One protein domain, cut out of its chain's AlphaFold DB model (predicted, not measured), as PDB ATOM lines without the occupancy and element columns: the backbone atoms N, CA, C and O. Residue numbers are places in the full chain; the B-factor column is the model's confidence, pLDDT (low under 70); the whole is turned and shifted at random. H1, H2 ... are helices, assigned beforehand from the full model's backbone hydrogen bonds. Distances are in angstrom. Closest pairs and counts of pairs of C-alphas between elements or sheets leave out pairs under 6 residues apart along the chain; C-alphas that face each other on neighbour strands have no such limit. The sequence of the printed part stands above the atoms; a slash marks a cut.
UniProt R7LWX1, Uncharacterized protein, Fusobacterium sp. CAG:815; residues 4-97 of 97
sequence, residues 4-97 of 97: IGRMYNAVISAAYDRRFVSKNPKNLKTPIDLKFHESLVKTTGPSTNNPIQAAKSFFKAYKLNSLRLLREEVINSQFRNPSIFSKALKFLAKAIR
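This is residues 4 to 97 of the 97 residues of an uncharacterized protein of Fusobacterium sp. CAG:815 (UniProt R7LWX1). What does the model look like? H3, a long helix, is crossed by H1, while H2 packs on the end of H1 and on part of H3; beyond this crossing, the far end of H3 and H4 stick out as a tail, with residues 74 to 81, 83 to 89 and 91 to 97 standing free. What is it made of? The printed part has 94 residues with four named helices, in the order H1, H2, H3, H4, and no named strand; the class is all helix. How large is it? It is extended, a rod spanning 68 by 32 by 17 A, with a radius of gyration of the C-alphas of 20.5 A.

What touches the longest helix? H3, residues 51 to 80, touches H1, residues 4 to 21, with residues 57 to 69 alone, at a steep tilt of 54 degrees, opposite ways; their closest C-alphas are those of Ala 14 and Ala 61, 4.9 A apart. H2, residues 31 to 44, touches H3 with residues 43 to 44 alone, the closest C-alphas being those of Thr 44 and Ser 57, 5.2 A apart; the tilt of 68 degrees is only just steep. How do H1 and H2 stand? They touch, with the C-alphas of Val 21 and His 37 closest at 5.9 A, at a steep tilt of 64 degrees, opposite ways. What stays apart? H4, residues 84 to 95, is apart from H1, H2 and H3. Are the helix backbones whole? Every O i to N i+4 pair is within hydrogen-bond range in H1, H2 and H4, and 24 of 26 are in H3.

Where does H3 run? It goes from C-alpha 51 at (153.201, 206.542, 110.903) to C-alpha 80 at (141.522, 184.748, 144.694), 41.9 A. Where are the others? H1 begins with C-alpha 4 at (137.394, 192.238, 126.184) and is 25.8 A long from first to last C-alpha; H2 is 19.7 A and H4 16.3 A.

How far does it reach? The two C-alphas farthest apart, those of Asn 50 and Ile 96, are 68.9 A apart. Are there cuts or long links? The printed part has no cut; the link from H3 to H4 is tight and the other two are short. Where is confidence low? The mean pLDDT of the printed part is 88.7, and residues 80 to 86, 88 and 97 are under 70.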
ATOM      1  N   ILE A   4     137.559 190.869 126.690       91.00
ATOM      2  CA  ILE A   4     137.394 192.238 126.184       91.00
ATOM      3  C   ILE A   4     138.069 193.250 127.118       91.00
ATOM      4  O   ILE A   4     138.829 194.094 126.652       91.00
ATOM      5  N   GLY A   5     137.880 193.117 128.437       92.31
ATOM      6  CA  GLY A   5     138.535 193.991 129.414       92.31
ATOM      7  C   GLY A   5     140.061 193.919 129.331       92.31
ATOM      8  O   GLY A   5     140.739 194.940 129.413       92.31
ATOM      9  N   ARG A   6     140.612 192.726 129.073       93.06
ATOM     10  CA  ARG A   6     142.055 192.547 128.861       93.06
ATOM     11  C   ARG A   6     142.549 193.290 127.630       93.06
ATOM     12  O   ARG A   6     143.583 193.939 127.703       93.06
ATOM     13  N   MET A   7     141.828 193.179 126.516       93.81
ATOM     14  CA  MET A   7     142.194 193.869 125.278       93.81
ATOM     15  C   MET A   7     142.194 195.382 125.489       93.81
ATOM     16  O   MET A   7     143.162 196.044 125.134       93.81
ATOM     17  N   TYR A   8     141.156 195.914 126.140       96.00
ATOM     18  CA  TYR A   8     141.055 197.341 126.435       96.00
ATOM     19  C   TYR A   8     142.206 197.829 127.328       96.00
ATOM     20  O   TYR A   8     142.902 198.782 126.982       96.00
ATOM     21  N   ASN A   9     142.490 197.110 128.419       95.94
ATOM     22  CA  ASN A   9     143.611 197.434 129.299       95.94
ATOM     23  C   ASN A   9     144.965 197.319 128.583       95.94
ATOM     24  O   ASN A   9     145.831 198.165 128.780       95.94
ATOM     25  N   ALA A  10     145.146 196.329 127.705       96.50
ATOM     26  CA  ALA A  10     146.374 196.189 126.925       96.50
ATOM     27  C   ALA A  10     146.586 197.365 125.961       96.50
ATOM     28  O   ALA A  10     147.719 197.813 125.794       96.50
ATOM     29  N   VAL A  11     145.515 197.873 125.341       97.50
ATOM     30  CA  VAL A  11     145.564 199.061 124.472       97.50
ATOM     31  C   VAL A  11     145.938 200.304 125.276       97.50
ATOM     32  O   VAL A  11     146.827 201.046 124.859       97.50
ATOM     33  N   ILE A  12     145.310 200.513 126.436       97.31
ATOM     34  CA  ILE A  12     145.619 201.648 127.316       97.31
ATOM     35  C   ILE A  12     147.082 201.600 127.764       97.31
ATOM     36  O   ILE A  12     147.802 202.585 127.602       97.31
ATOM     37  N   SER A  13     147.548 200.455 128.268       96.62
ATOM     38  CA  SER A  13     148.944 200.296 128.689       96.62
ATOM     39  C   SER A  13     149.915 200.516 127.530       96.62
ATOM     40  O   SER A  13     150.909 201.216 127.690       96.62
ATOM     41  N   ALA A  14     149.593 200.017 126.331       97.50
ATOM     42  CA  ALA A  14     150.399 200.272 125.141       97.50
ATOM     43  C   ALA A  14     150.474 201.768 124.802       97.50
ATOM     44  O   ALA A  14     151.550 202.262 124.470       97.50
ATOM     45  N   ALA A  15     149.370 202.508 124.917       97.44
ATOM     46  CA  ALA A  15     149.367 203.953 124.704       97.44
ATOM     47  C   ALA A  15     150.261 204.685 125.716       97.44
ATOM     48  O   ALA A  15     151.040 205.558 125.323       97.44
ATOM     49  N   TYR A  16     150.211 204.297 126.995       96.75
ATOM     50  CA  TYR A  16     151.097 204.849 128.021       96.75
ATOM     51  C   TYR A  16     152.570 204.534 127.755       96.75
ATOM     52  O   TYR A  16     153.389 205.454 127.787       96.75
ATOM     53  N   ASP A  17     152.905 203.288 127.414       96.25
ATOM     54  CA  ASP A  17     154.275 202.887 127.078       96.25
ATOM     55  C   ASP A  17     154.805 203.676 125.877       96.25
ATOM     56  O   ASP A  17     155.915 204.213 125.908       96.25
ATOM     57  N   ARG A  18     154.000 203.811 124.815       96.31
ATOM     58  CA  ARG A  18     154.398 204.563 123.618       96.31
ATOM     59  C   ARG A  18     154.557 206.056 123.895       96.31
ATOM     60  O   ARG A  18     155.516 206.650 123.401       96.31
ATOM     61  N   ARG A  19     153.684 206.641 124.721       94.31
ATOM     62  CA  ARG A  19     153.826 208.024 125.201       94.31
ATOM     63  C   ARG A  19     155.066 208.198 126.078       94.31
ATOM     64  O   ARG A  19     155.661 209.269 126.083       94.31
ATOM     65  N   PHE A  20     155.452 207.183 126.844       94.62
ATOM     66  CA  PHE A  20     156.663 207.239 127.656       94.62
ATOM     67  C   PHE A  20     157.923 207.171 126.789       94.62
ATOM     68  O   PHE A  20     158.829 207.979 126.973       94.62
ATOM     69  N   VAL A  21     157.947 206.285 125.789       94.56
ATOM     70  CA  VAL A  21     159.054 206.171 124.824       94.56
ATOM     71  C   VAL A  21     159.259 207.458 124.020       94.56
ATOM     72  O   VAL A  21     160.399 207.792 123.699       94.56
ATOM     73  N   SER A  22     158.189 208.198 123.709       92.12
ATOM     74  CA  SER A  22     158.299 209.469 122.982       92.12
ATOM     75  C   SER A  22     158.868 210.621 123.818       92.12
ATOM     76  O   SER A  22     159.227 211.654 123.250       92.12
ATOM     77  N   LYS A  23     158.987 210.470 125.145       89.69
ATOM     78  CA  LYS A  23     159.654 211.469 125.988       89.69
ATOM     79  C   LYS A  23     161.145 211.519 125.670       89.69
ATOM     80  O   LYS A  23     161.779 210.501 125.403       89.69
ATOM     81  N   ASN A  24     161.719 212.716 125.768       82.88
ATOM     82  CA  ASN A  24     163.161 212.891 125.672       82.88
ATOM     83  C   ASN A  24     163.839 212.218 126.885       82.88
ATOM     84  O   ASN A  24     163.535 212.613 128.015       82.88
ATOM     85  N   PRO A  25     164.757 211.251 126.686       79.69
ATOM     86  CA  PRO A  25     165.412 210.543 127.786       79.69
ATOM     87  C   PRO A  25     166.217 211.478 128.696       79.69
ATOM     88  O   PRO A  25     166.315 211.219 129.890       79.69
ATOM     89  N   LYS A  26     166.697 212.622 128.185       81.44
ATOM     90  CA  LYS A  26     167.382 213.649 128.993       81.44
ATOM     91  C   LYS A  26     166.496 214.260 130.089       81.44
ATOM     92  O   LYS A  26     167.013 214.830 131.041       81.44
ATOM     93  N   ASN A  27     165.172 214.134 129.963       85.88
ATOM     94  CA  ASN A  27     164.206 214.638 130.940       85.88
ATOM     95  C   ASN A  27     163.806 213.578 131.984       85.88
ATOM     96  O   ASN A  27     163.001 213.872 132.871       85.88
ATOM     97  N   LEU A  28     164.326 212.348 131.881       87.94
ATOM     98  CA  LEU A  28     164.078 211.277 132.843       87.94
ATOM     99  C   LEU A  28     165.076 211.414 133.996       87.94
ATOM    100  O   LEU A  28     166.276 211.219 133.828       87.94
ATOM    101  N   LYS A  29     164.570 211.807 135.166       86.75
ATOM    102  CA  LYS A  29     165.405 212.188 136.316       86.75
ATOM    103  C   LYS A  29     165.878 210.996 137.145       86.75
ATOM    104  O   LYS A  29     166.843 211.132 137.889       86.75
ATOM    105  N   THR A  30     165.191 209.856 137.059       92.25
ATOM    106  CA  THR A  30     165.510 208.687 137.881       92.25
ATOM    107  C   THR A  30     166.197 207.592 137.054       92.25
ATOM    108  O   THR A  30     165.822 207.357 135.901       92.25
ATOM    109  N   PRO A  31     167.169 206.858 137.631       92.00
ATOM    110  CA  PRO A  31     167.782 205.705 136.963       92.00
ATOM    111  C   PRO A  31     166.772 204.612 136.592       92.00
ATOM    112  O   PRO A  31     166.970 203.878 135.625       92.00
ATOM    113  N   ILE A  32     165.686 204.499 137.364       93.81
ATOM    114  CA  ILE A  32     164.603 203.546 137.115       93.81
ATOM    115  C   ILE A  32     163.852 203.933 135.842       93.81
ATOM    116  O   ILE A  32     163.643 203.077 134.985       93.81
ATOM    117  N   ASP A  33     163.509 205.213 135.681       92.06
ATOM    118  CA  ASP A  33     162.827 205.715 134.486       92.06
ATOM    119  C   ASP A  33     163.677 205.535 133.227       92.06
ATOM    120  O   ASP A  33     163.150 205.143 132.187       92.06
ATOM    121  N   LEU A  34     164.989 205.778 133.322       93.38
ATOM    122  CA  LEU A  34     165.928 205.560 132.218       93.38
ATOM    123  C   LEU A  34     165.974 204.085 131.808       93.38
ATOM    124  O   LEU A  34     165.735 203.764 130.645       93.38
ATOM    125  N   LYS A  35     166.176 203.169 132.764       94.62
ATOM    126  CA  LYS A  35     166.168 201.723 132.483       94.62
ATOM    127  C   LYS A  35     164.823 201.246 131.936       94.62
ATOM    128  O   LYS A  35     164.772 200.369 131.072       94.62
ATOM    129  N   PHE A  36     163.724 201.804 132.440       94.19
ATOM    130  CA  PHE A  36     162.388 201.487 131.951       94.19
ATOM    131  C   PHE A  36     162.196 201.969 130.508       94.19
ATOM    132  O   PHE A  36     161.726 201.199 129.670       94.19
ATOM    133  N   HIS A  37     162.633 203.191 130.191       95.50
ATOM    134  CA  HIS A  37     162.625 203.735 128.831       95.50
ATOM    135  C   HIS A  37     163.441 202.867 127.874       95.50
ATOM    136  O   HIS A  37     162.912 202.428 126.854       95.50
ATOM    137  N   GLU A  38     164.681 202.540 128.236       95.12
ATOM    138  CA  GLU A  38     165.568 201.683 127.443       95.12
ATOM    139  C   GLU A  38     164.947 200.307 127.179       95.12
ATOM    140  O   GLU A  38     164.958 199.814 126.047       95.12
ATOM    141  N   SER A  39     164.345 199.699 128.204       95.62
ATOM    142  CA  SER A  39     163.644 198.420 128.081       95.62
ATOM    143  C   SER A  39     162.452 198.508 127.122       95.62
ATOM    144  O   SER A  39     162.286 197.650 126.245       95.62
ATOM    145  N   LEU A  40     161.644 199.568 127.219       96.00
ATOM    146  CA  LEU A  40     160.519 199.795 126.311       96.00
ATOM    147  C   LEU A  40     160.980 200.049 124.873       96.00
ATOM    148  O   LEU A  40     160.391 199.494 123.941       96.00
ATOM    149  N   VAL A  41     162.044 200.829 124.669       95.88
ATOM    150  CA  VAL A  41     162.637 201.062 123.341       95.88
ATOM    151  C   VAL A  41     163.155 199.753 122.748       95.88
ATOM    152  O   VAL A  41     162.860 199.448 121.592       95.88
ATOM    153  N   LYS A  42     163.855 198.935 123.538       96.75
ATOM    154  CA  LYS A  42     164.379 197.633 123.102       96.75
ATOM    155  C   LYS A  42     163.267 196.660 122.703       96.75
ATOM    156  O   LYS A  42     163.402 195.930 121.724       96.75
ATOM    157  N   THR A  43     162.170 196.635 123.454       95.19
ATOM    158  CA  THR A  43     161.086 195.656 123.264       95.19
ATOM    159  C   THR A  43     160.035 196.097 122.244       95.19
ATOM    160  O   THR A  43     159.496 195.265 121.512       95.19
ATOM    161  N   THR A  44     159.749 197.398 122.154       95.75
ATOM    162  CA  THR A  44     158.657 197.942 121.323       95.75
ATOM    163  C   THR A  44     159.140 198.846 120.186       95.75
ATOM    164  O   THR A  44     158.385 199.128 119.254       95.75
ATOM    165  N   GLY A  45     160.417 199.226 120.183       94.75
ATOM    166  CA  GLY A  45     161.051 200.085 119.184       94.75
ATOM    167  C   GLY A  45     161.164 201.551 119.627       94.75
ATOM    168  O   GLY A  45     160.463 201.979 120.552       94.75
ATOM    169  N   PRO A  46     162.031 202.337 118.961       94.88
ATOM    170  CA  PRO A  46     162.260 203.743 119.287       94.88
ATOM    171  C   PRO A  46     161.045 204.630 118.981       94.88
ATOM    172  O   PRO A  46     160.048 204.192 118.399       94.88
ATOM    173  N   SER A  47     161.116 205.894 119.402       93.44
ATOM    174  CA  SER A  47     160.188 206.928 118.934       93.44
ATOM    175  C   SER A  47     160.437 207.217 117.451       93.44
ATOM    176  O   SER A  47     161.580 207.176 116.998       93.44
ATOM    177  N   THR A  48     159.382 207.477 116.684       93.56
ATOM    178  CA  THR A  48     159.468 207.685 115.234       93.56
ATOM    179  C   THR A  48     158.346 208.597 114.758       93.56
ATOM    180  O   THR A  48     157.223 208.506 115.252       93.56
ATOM    181  N   ASN A  49     158.650 209.441 113.772       93.25
ATOM    182  CA  ASN A  49     157.664 210.285 113.092       93.25
ATOM    183  C   ASN A  49     157.010 209.558 111.904       93.25
ATOM    184  O   ASN A  49     156.076 210.076 111.299       93.25
ATOM    185  N   ASN A  50     157.492 208.360 111.545       96.31
ATOM    186  CA  ASN A  50     156.914 207.567 110.468       96.31
ATOM    187  C   ASN A  50     155.649 206.840 110.976       96.31
ATOM    188  O   ASN A  50     155.766 205.986 111.863       96.31
ATOM    189  N   PRO A  51     154.460 207.096 110.400       93.81
ATOM    190  CA  PRO A  51     153.201 206.542 110.903       93.81
ATOM    191  C   PRO A  51     153.139 205.010 110.817       93.81
ATOM    192  O   PRO A  51     152.616 204.359 111.722       93.81
ATOM    193  N   ILE A  52     153.736 204.407 109.784       96.38
ATOM    194  CA  ILE A  52     153.774 202.946 109.612       96.38
ATOM    195  C   ILE A  52     154.634 202.311 110.708       96.38
ATOM    196  O   ILE A  52     154.267 201.289 111.293       96.38
ATOM    197  N   GLN A  53     155.787 202.911 111.010       95.81
ATOM    198  CA  GLN A  53     156.646 202.421 112.087       95.81
ATOM    199  C   GLN A  53     156.002 202.645 113.459       95.81
ATOM    200  O   GLN A  53     156.057 201.748 114.300       95.81
ATOM    201  N   ALA A  54     155.332 203.781 113.665       95.06
ATOM    202  CA  ALA A  54     154.597 204.067 114.891       95.06
ATOM    203  C   ALA A  54     153.501 203.019 115.145       95.06
ATOM    204  O   ALA A  54     153.425 202.474 116.248       95.06
ATOM    205  N   ALA A  55     152.730 202.654 114.116       96.25
ATOM    206  CA  ALA A  55     151.724 201.596 114.199       96.25
ATOM    207  C   ALA A  55     152.345 200.226 114.532       96.25
ATOM    208  O   ALA A  55     151.859 199.521 115.420       96.25
ATOM    209  N   LYS A  56     153.469 199.862 113.893       97.31
ATOM    210  CA  LYS A  56     154.205 198.621 114.205       97.31
ATOM    211  C   LYS A  56     154.695 198.596 115.655       97.31
ATOM    212  O   LYS A  56     154.558 197.577 116.333       97.31
ATOM    213  N   SER A  57     155.252 199.701 116.144       97.19
ATOM    214  CA  SER A  57     155.713 199.830 117.528       97.19
ATOM    215  C   SER A  57     154.569 199.784 118.537       97.19
ATOM    216  O   SER A  57     154.690 199.127 119.572       97.19
ATOM    217  N   PHE A  58     153.435 200.411 118.221       97.56
ATOM    218  CA  PHE A  58     152.228 200.324 119.038       97.56
ATOM    219  C   PHE A  58     151.715 198.883 119.124       97.56
ATOM    220  O   PHE A  58     151.444 198.385 120.215       97.56
ATOM    221  N   PHE A  59     151.670 198.168 117.998       97.69
ATOM    222  CA  PHE A  59     151.256 196.765 117.977       97.69
ATOM    223  C   PHE A  59     152.186 195.864 118.807       97.69
ATOM    224  O   PHE A  59     151.716 194.989 119.539       97.69
ATOM    225  N   LYS A  60     153.507 196.106 118.770       97.88
ATOM    226  CA  LYS A  60     154.470 195.419 119.650       97.88
ATOM    227  C   LYS A  60     154.175 195.684 121.132       97.88
ATOM    228  O   LYS A  60     154.137 194.734 121.912       97.88
ATOM    229  N   ALA A  61     153.917 196.941 121.505       97.56
ATOM    230  CA  ALA A  61     153.557 197.316 122.875       97.56
ATOM    231  C   ALA A  61     152.237 196.668 123.328       97.56
ATOM    232  O   ALA A  61     152.152 196.138 124.436       97.56
ATOM    233  N   TYR A  62     151.227 196.624 122.457       97.94
ATOM    234  CA  TYR A  62     149.960 195.939 122.725       97.94
ATOM    235  C   TYR A  62     150.152 194.439 122.981       97.94
ATOM    236  O   TYR A  62     149.616 193.900 123.955       97.94
ATOM    237  N   LYS A  63     150.947 193.755 122.148       97.56
ATOM    238  CA  LYS A  63     151.234 192.321 122.323       97.56
ATOM    239  C   LYS A  63     151.967 192.055 123.640       97.56
ATOM    240  O   LYS A  63     151.605 191.122 124.359       97.56
ATOM    241  N   LEU A  64     152.955 192.888 123.975       96.81
ATOM    242  CA  LEU A  64     153.691 192.802 125.237       96.81
ATOM    243  C   LEU A  64     152.752 192.954 126.443       96.81
ATOM    244  O   LEU A  64     152.756 192.108 127.338       96.81
ATOM    245  N   ASN A  65     151.898 193.979 126.434       97.38
ATOM    246  CA  ASN A  65     150.952 194.234 127.521       97.38
ATOM    247  C   ASN A  65     149.855 193.170 127.624       97.38
ATOM    248  O   ASN A  65     149.470 192.788 128.725       97.38
ATOM    249  N   SER A  66     149.406 192.610 126.500       96.25
ATOM    250  CA  SER A  66     148.463 191.485 126.499       96.25
ATOM    251  C   SER A  66     149.037 190.266 127.230       96.25
ATOM    252  O   SER A  66     148.346 189.642 128.038       96.25
ATOM    253  N   LEU A  67     150.315 189.950 126.987       95.62
ATOM    254  CA  LEU A  67     151.024 188.871 127.683       95.62
ATOM    255  C   LEU A  67     151.243 189.191 129.164       95.62
ATOM    256  O   LEU A  67     151.088 188.309 130.009       95.62
ATOM    257  N   ARG A  68     151.574 190.443 129.488       94.81
ATOM    258  CA  ARG A  68     151.733 190.894 130.873       94.81
ATOM    259  C   ARG A  68     150.437 190.733 131.667       94.81
ATOM    260  O   ARG A  68     150.457 190.102 132.717       94.81
ATOM    261  N   LEU A  69     149.311 191.193 131.125       95.12
ATOM    262  CA  LEU A  69     147.997 191.053 131.762       95.12
ATOM    263  C   LEU A  69     147.574 189.586 131.915       95.12
ATOM    264  O   LEU A  69     146.937 189.231 132.901       95.12
ATOM    265  N   LEU A  70     147.921 188.711 130.964       93.94
ATOM    266  CA  LEU A  70     147.724 187.264 131.127       93.94
ATOM    267  C   LEU A  70     148.506 186.720 132.326       93.94
ATOM    268  O   LEU A  70     147.936 185.997 133.139       93.94
ATOM    269  N   ARG A  71     149.781 187.095 132.472       92.69
ATOM    270  CA  ARG A  71     150.590 186.683 133.630       92.69
ATOM    271  C   ARG A  71     150.033 187.238 134.935       92.69
ATOM    272  O   ARG A  71     149.908 186.488 135.895       92.69
ATOM    273  N   GLU A  72     149.662 188.514 134.965       91.06
ATOM    274  CA  GLU A  72     149.063 189.142 136.146       91.06
ATOM    275  C   GLU A  72     147.765 188.442 136.555       91.06
ATOM    276  O   GLU A  72     147.515 188.253 137.740       91.06
ATOM    277  N   GLU A  73     146.946 187.994 135.605       89.69
ATOM    278  CA  GLU A  73     145.760 187.202 135.929       89.69
ATOM    279  C   GLU A  73     146.078 185.822 136.499       89.69
ATOM    280  O   GLU A  73     145.388 185.393 137.421       89.69
ATOM    281  N   VAL A  74     147.101 185.139 135.977       89.25
ATOM    282  CA  VAL A  74     147.555 183.845 136.511       89.25
ATOM    283  C   VAL A  74     148.095 184.006 137.930       89.25
ATOM    284  O   VAL A  74     147.777 183.202 138.796       89.25
ATOM    285  N   ILE A  75     148.859 185.062 138.197       87.06
ATOM    286  CA  ILE A  75     149.350 185.359 139.547       87.06
ATOM    287  C   ILE A  75     148.165 185.690 140.465       87.06
ATOM    288  O   ILE A  75     148.011 185.103 141.530       87.06
ATOM    289  N   ASN A  76     147.260 186.571 140.034       85.94
ATOM    290  CA  ASN A  76     146.104 186.977 140.833       85.94
ATOM    291  C   ASN A  76     145.110 185.835 141.091       85.94
ATOM    292  O   ASN A  76     144.413 185.855 142.107       85.94
ATOM    293  N   SER A  77     145.005 184.843 140.201       83.56
ATOM    294  CA  SER A  77     144.116 183.696 140.412       83.56
ATOM    295  C   SER A  77     144.565 182.823 141.588       83.56
ATOM    296  O   SER A  77     143.708 182.266 142.276       83.56
ATOM    297  N   GLN A  78     145.868 182.789 141.891       79.81
ATOM    298  CA  GLN A  78     146.419 182.080 143.052       79.81
ATOM    299  C   GLN A  78     145.948 182.691 144.380       79.81
ATOM    300  O   GLN A  78     145.731 181.963 145.343       79.81
ATOM    301  N   PHE A  79     145.715 184.006 144.421       79.00
ATOM    302  CA  PHE A  79     145.279 184.719 145.630       79.00
ATOM    303  C   PHE A  79     143.754 184.840 145.768       79.00
ATOM    304  O   PHE A  79     143.250 185.125 146.851       79.00
ATOM    305  N   ARG A  80     142.995 184.638 144.683       69.19
ATOM    306  CA  ARG A  80     141.522 184.748 144.694       69.19
ATOM    307  C   ARG A  80     140.824 183.542 145.305       69.19
ATOM    308  O   ARG A  80     139.701 183.680 145.782       69.19
ATOM    309  N   ASN A  81     141.462 182.377 145.287       59.47
ATOM    310  CA  ASN A  81     140.927 181.196 145.940       59.47
ATOM    311  C   ASN A  81     141.376 181.197 147.404       59.47
ATOM    312  O   ASN A  81     142.570 181.051 147.663       59.47
ATOM    313  N   PRO A  82     140.447 181.327 148.372       62.97
ATOM    314  CA  PRO A  82     140.790 181.087 149.761       62.97
ATOM    315  C   PRO A  82     141.360 179.670 149.852       62.97
ATOM    316  O   PRO A  82     140.730 178.729 149.352       62.97
ATOM    317  N   SER A  83     142.537 179.513 150.468       68.00
ATOM    318  CA  SER A  83     143.120 178.192 150.715       68.00
ATOM    319  C   SER A  83     142.090 177.289 151.401       68.00
ATOM    320  O   SER A  83     141.226 177.780 152.136       68.00
ATOM    321  N   ILE A  84     142.170 175.972 151.187       65.38
ATOM    322  CA  ILE A  84     141.296 174.999 151.867       65.38
ATOM    323  C   ILE A  84     141.312 175.250 153.385       65.38
ATOM    324  O   ILE A  84     140.256 175.274 154.008       65.38
ATOM    325  N   PHE A  85     142.480 175.591 153.940       60.75
ATOM    326  CA  PHE A  85     142.645 176.026 155.328       60.75
ATOM    327  C   PHE A  85     141.792 177.241 155.694       60.75
ATOM    328  O   PHE A  85     141.100 177.213 156.703       60.75
ATOM    329  N   SER A  86     141.772 178.295 154.879       67.62
ATOM    330  CA  SER A  86     140.940 179.475 155.157       67.62
ATOM    331  C   SER A  86     139.432 179.201 155.033       67.62
ATOM    332  O   SER A  86     138.639 179.825 155.739       67.62
ATOM    333  N   LYS A  87     139.018 178.250 154.179       70.12
ATOM    334  CA  LYS A  87     137.623 177.783 154.111       70.12
ATOM    335  C   LYS A  87     137.258 176.949 155.341       70.12
ATOM    336  O   LYS A  87     136.204 177.186 155.922       70.12
ATOM    337  N   ALA A  88     138.141 176.044 155.764       67.94
ATOM    338  CA  ALA A  88     137.970 175.233 156.967       67.94
ATOM    339  C   ALA A  88     137.936 176.097 158.238       67.94
ATOM    340  O   ALA A  88     137.053 175.925 159.069       67.94
ATOM    341  N   LEU A  89     138.819 177.095 158.351       72.69
ATOM    342  CA  LEU A  89     138.845 178.034 159.475       72.69
ATOM    343  C   LEU A  89     137.566 178.883 159.533       72.69
ATOM    344  O   LEU A  89     137.004 179.073 160.604       72.69
ATOM    345  N   LYS A  90     137.066 179.355 158.380       74.75
ATOM    346  CA  LYS A  90     135.774 180.062 158.299       74.75
ATOM    347  C   LYS A  90     134.591 179.165 158.653       74.75
ATOM    348  O   LYS A  90     133.639 179.654 159.250       74.75
ATOM    349  N   PHE A  91     134.633 177.886 158.284       76.56
ATOM    350  CA  PHE A  91     133.605 176.915 158.656       76.56
ATOM    351  C   PHE A  91     133.611 176.656 160.168       76.56
ATOM    352  O   PHE A  91     132.571 176.795 160.802       76.56
ATOM    353  N   LEU A  92     134.782 176.398 160.759       74.75
ATOM    354  CA  LEU A  92     134.947 176.222 162.206       74.75
ATOM    355  C   LEU A  92     134.519 177.470 162.986       74.75
ATOM    356  O   LEU A  92     133.733 177.372 163.921       74.75
ATOM    357  N   ALA A  93     134.950 178.658 162.558       75.62
ATOM    358  CA  ALA A  93     134.552 179.919 163.182       75.62
ATOM    359  C   ALA A  93     133.040 180.193 163.086       75.62
ATOM    360  O   ALA A  93     132.498 180.918 163.915       75.62
ATOM    361  N   LYS A  94     132.356 179.631 162.082       76.50
ATOM    362  CA  LYS A  94     130.899 179.721 161.928       76.50
ATOM    363  C   LYS A  94     130.152 178.636 162.712       76.50
ATOM    364  O   LYS A  94     129.002 178.860 163.042       76.50
ATOM    365  N   ALA A  95     130.786 177.498 162.994       74.75
ATOM    366  CA  ALA A  95     130.222 176.407 163.792       74.75
ATOM    367  C   ALA A  95     130.340 176.638 165.310       74.75
ATOM    368  O   ALA A  95     129.600 176.037 166.078       74.75
ATOM    369  N   ILE A  96     131.277 177.490 165.741       72.19
ATOM    370  CA  ILE A  96     131.471 177.883 167.150       72.19
ATOM    371  C   ILE A  96     130.539 179.050 167.551       72.19
ATOM    372  O   ILE A  96     130.431 179.379 168.729       72.19
ATOM    373  N   ARG A  97     129.871 179.684 166.582       50.44
ATOM    374  CA  ARG A  97     128.950 180.808 166.783       50.44
ATOM    375  C   ARG A  97     127.505 180.339 166.729       50.44
ATOM    376  O   ARG A  97     126.697 180.931 167.471       50.44
TER     377      ARG A  97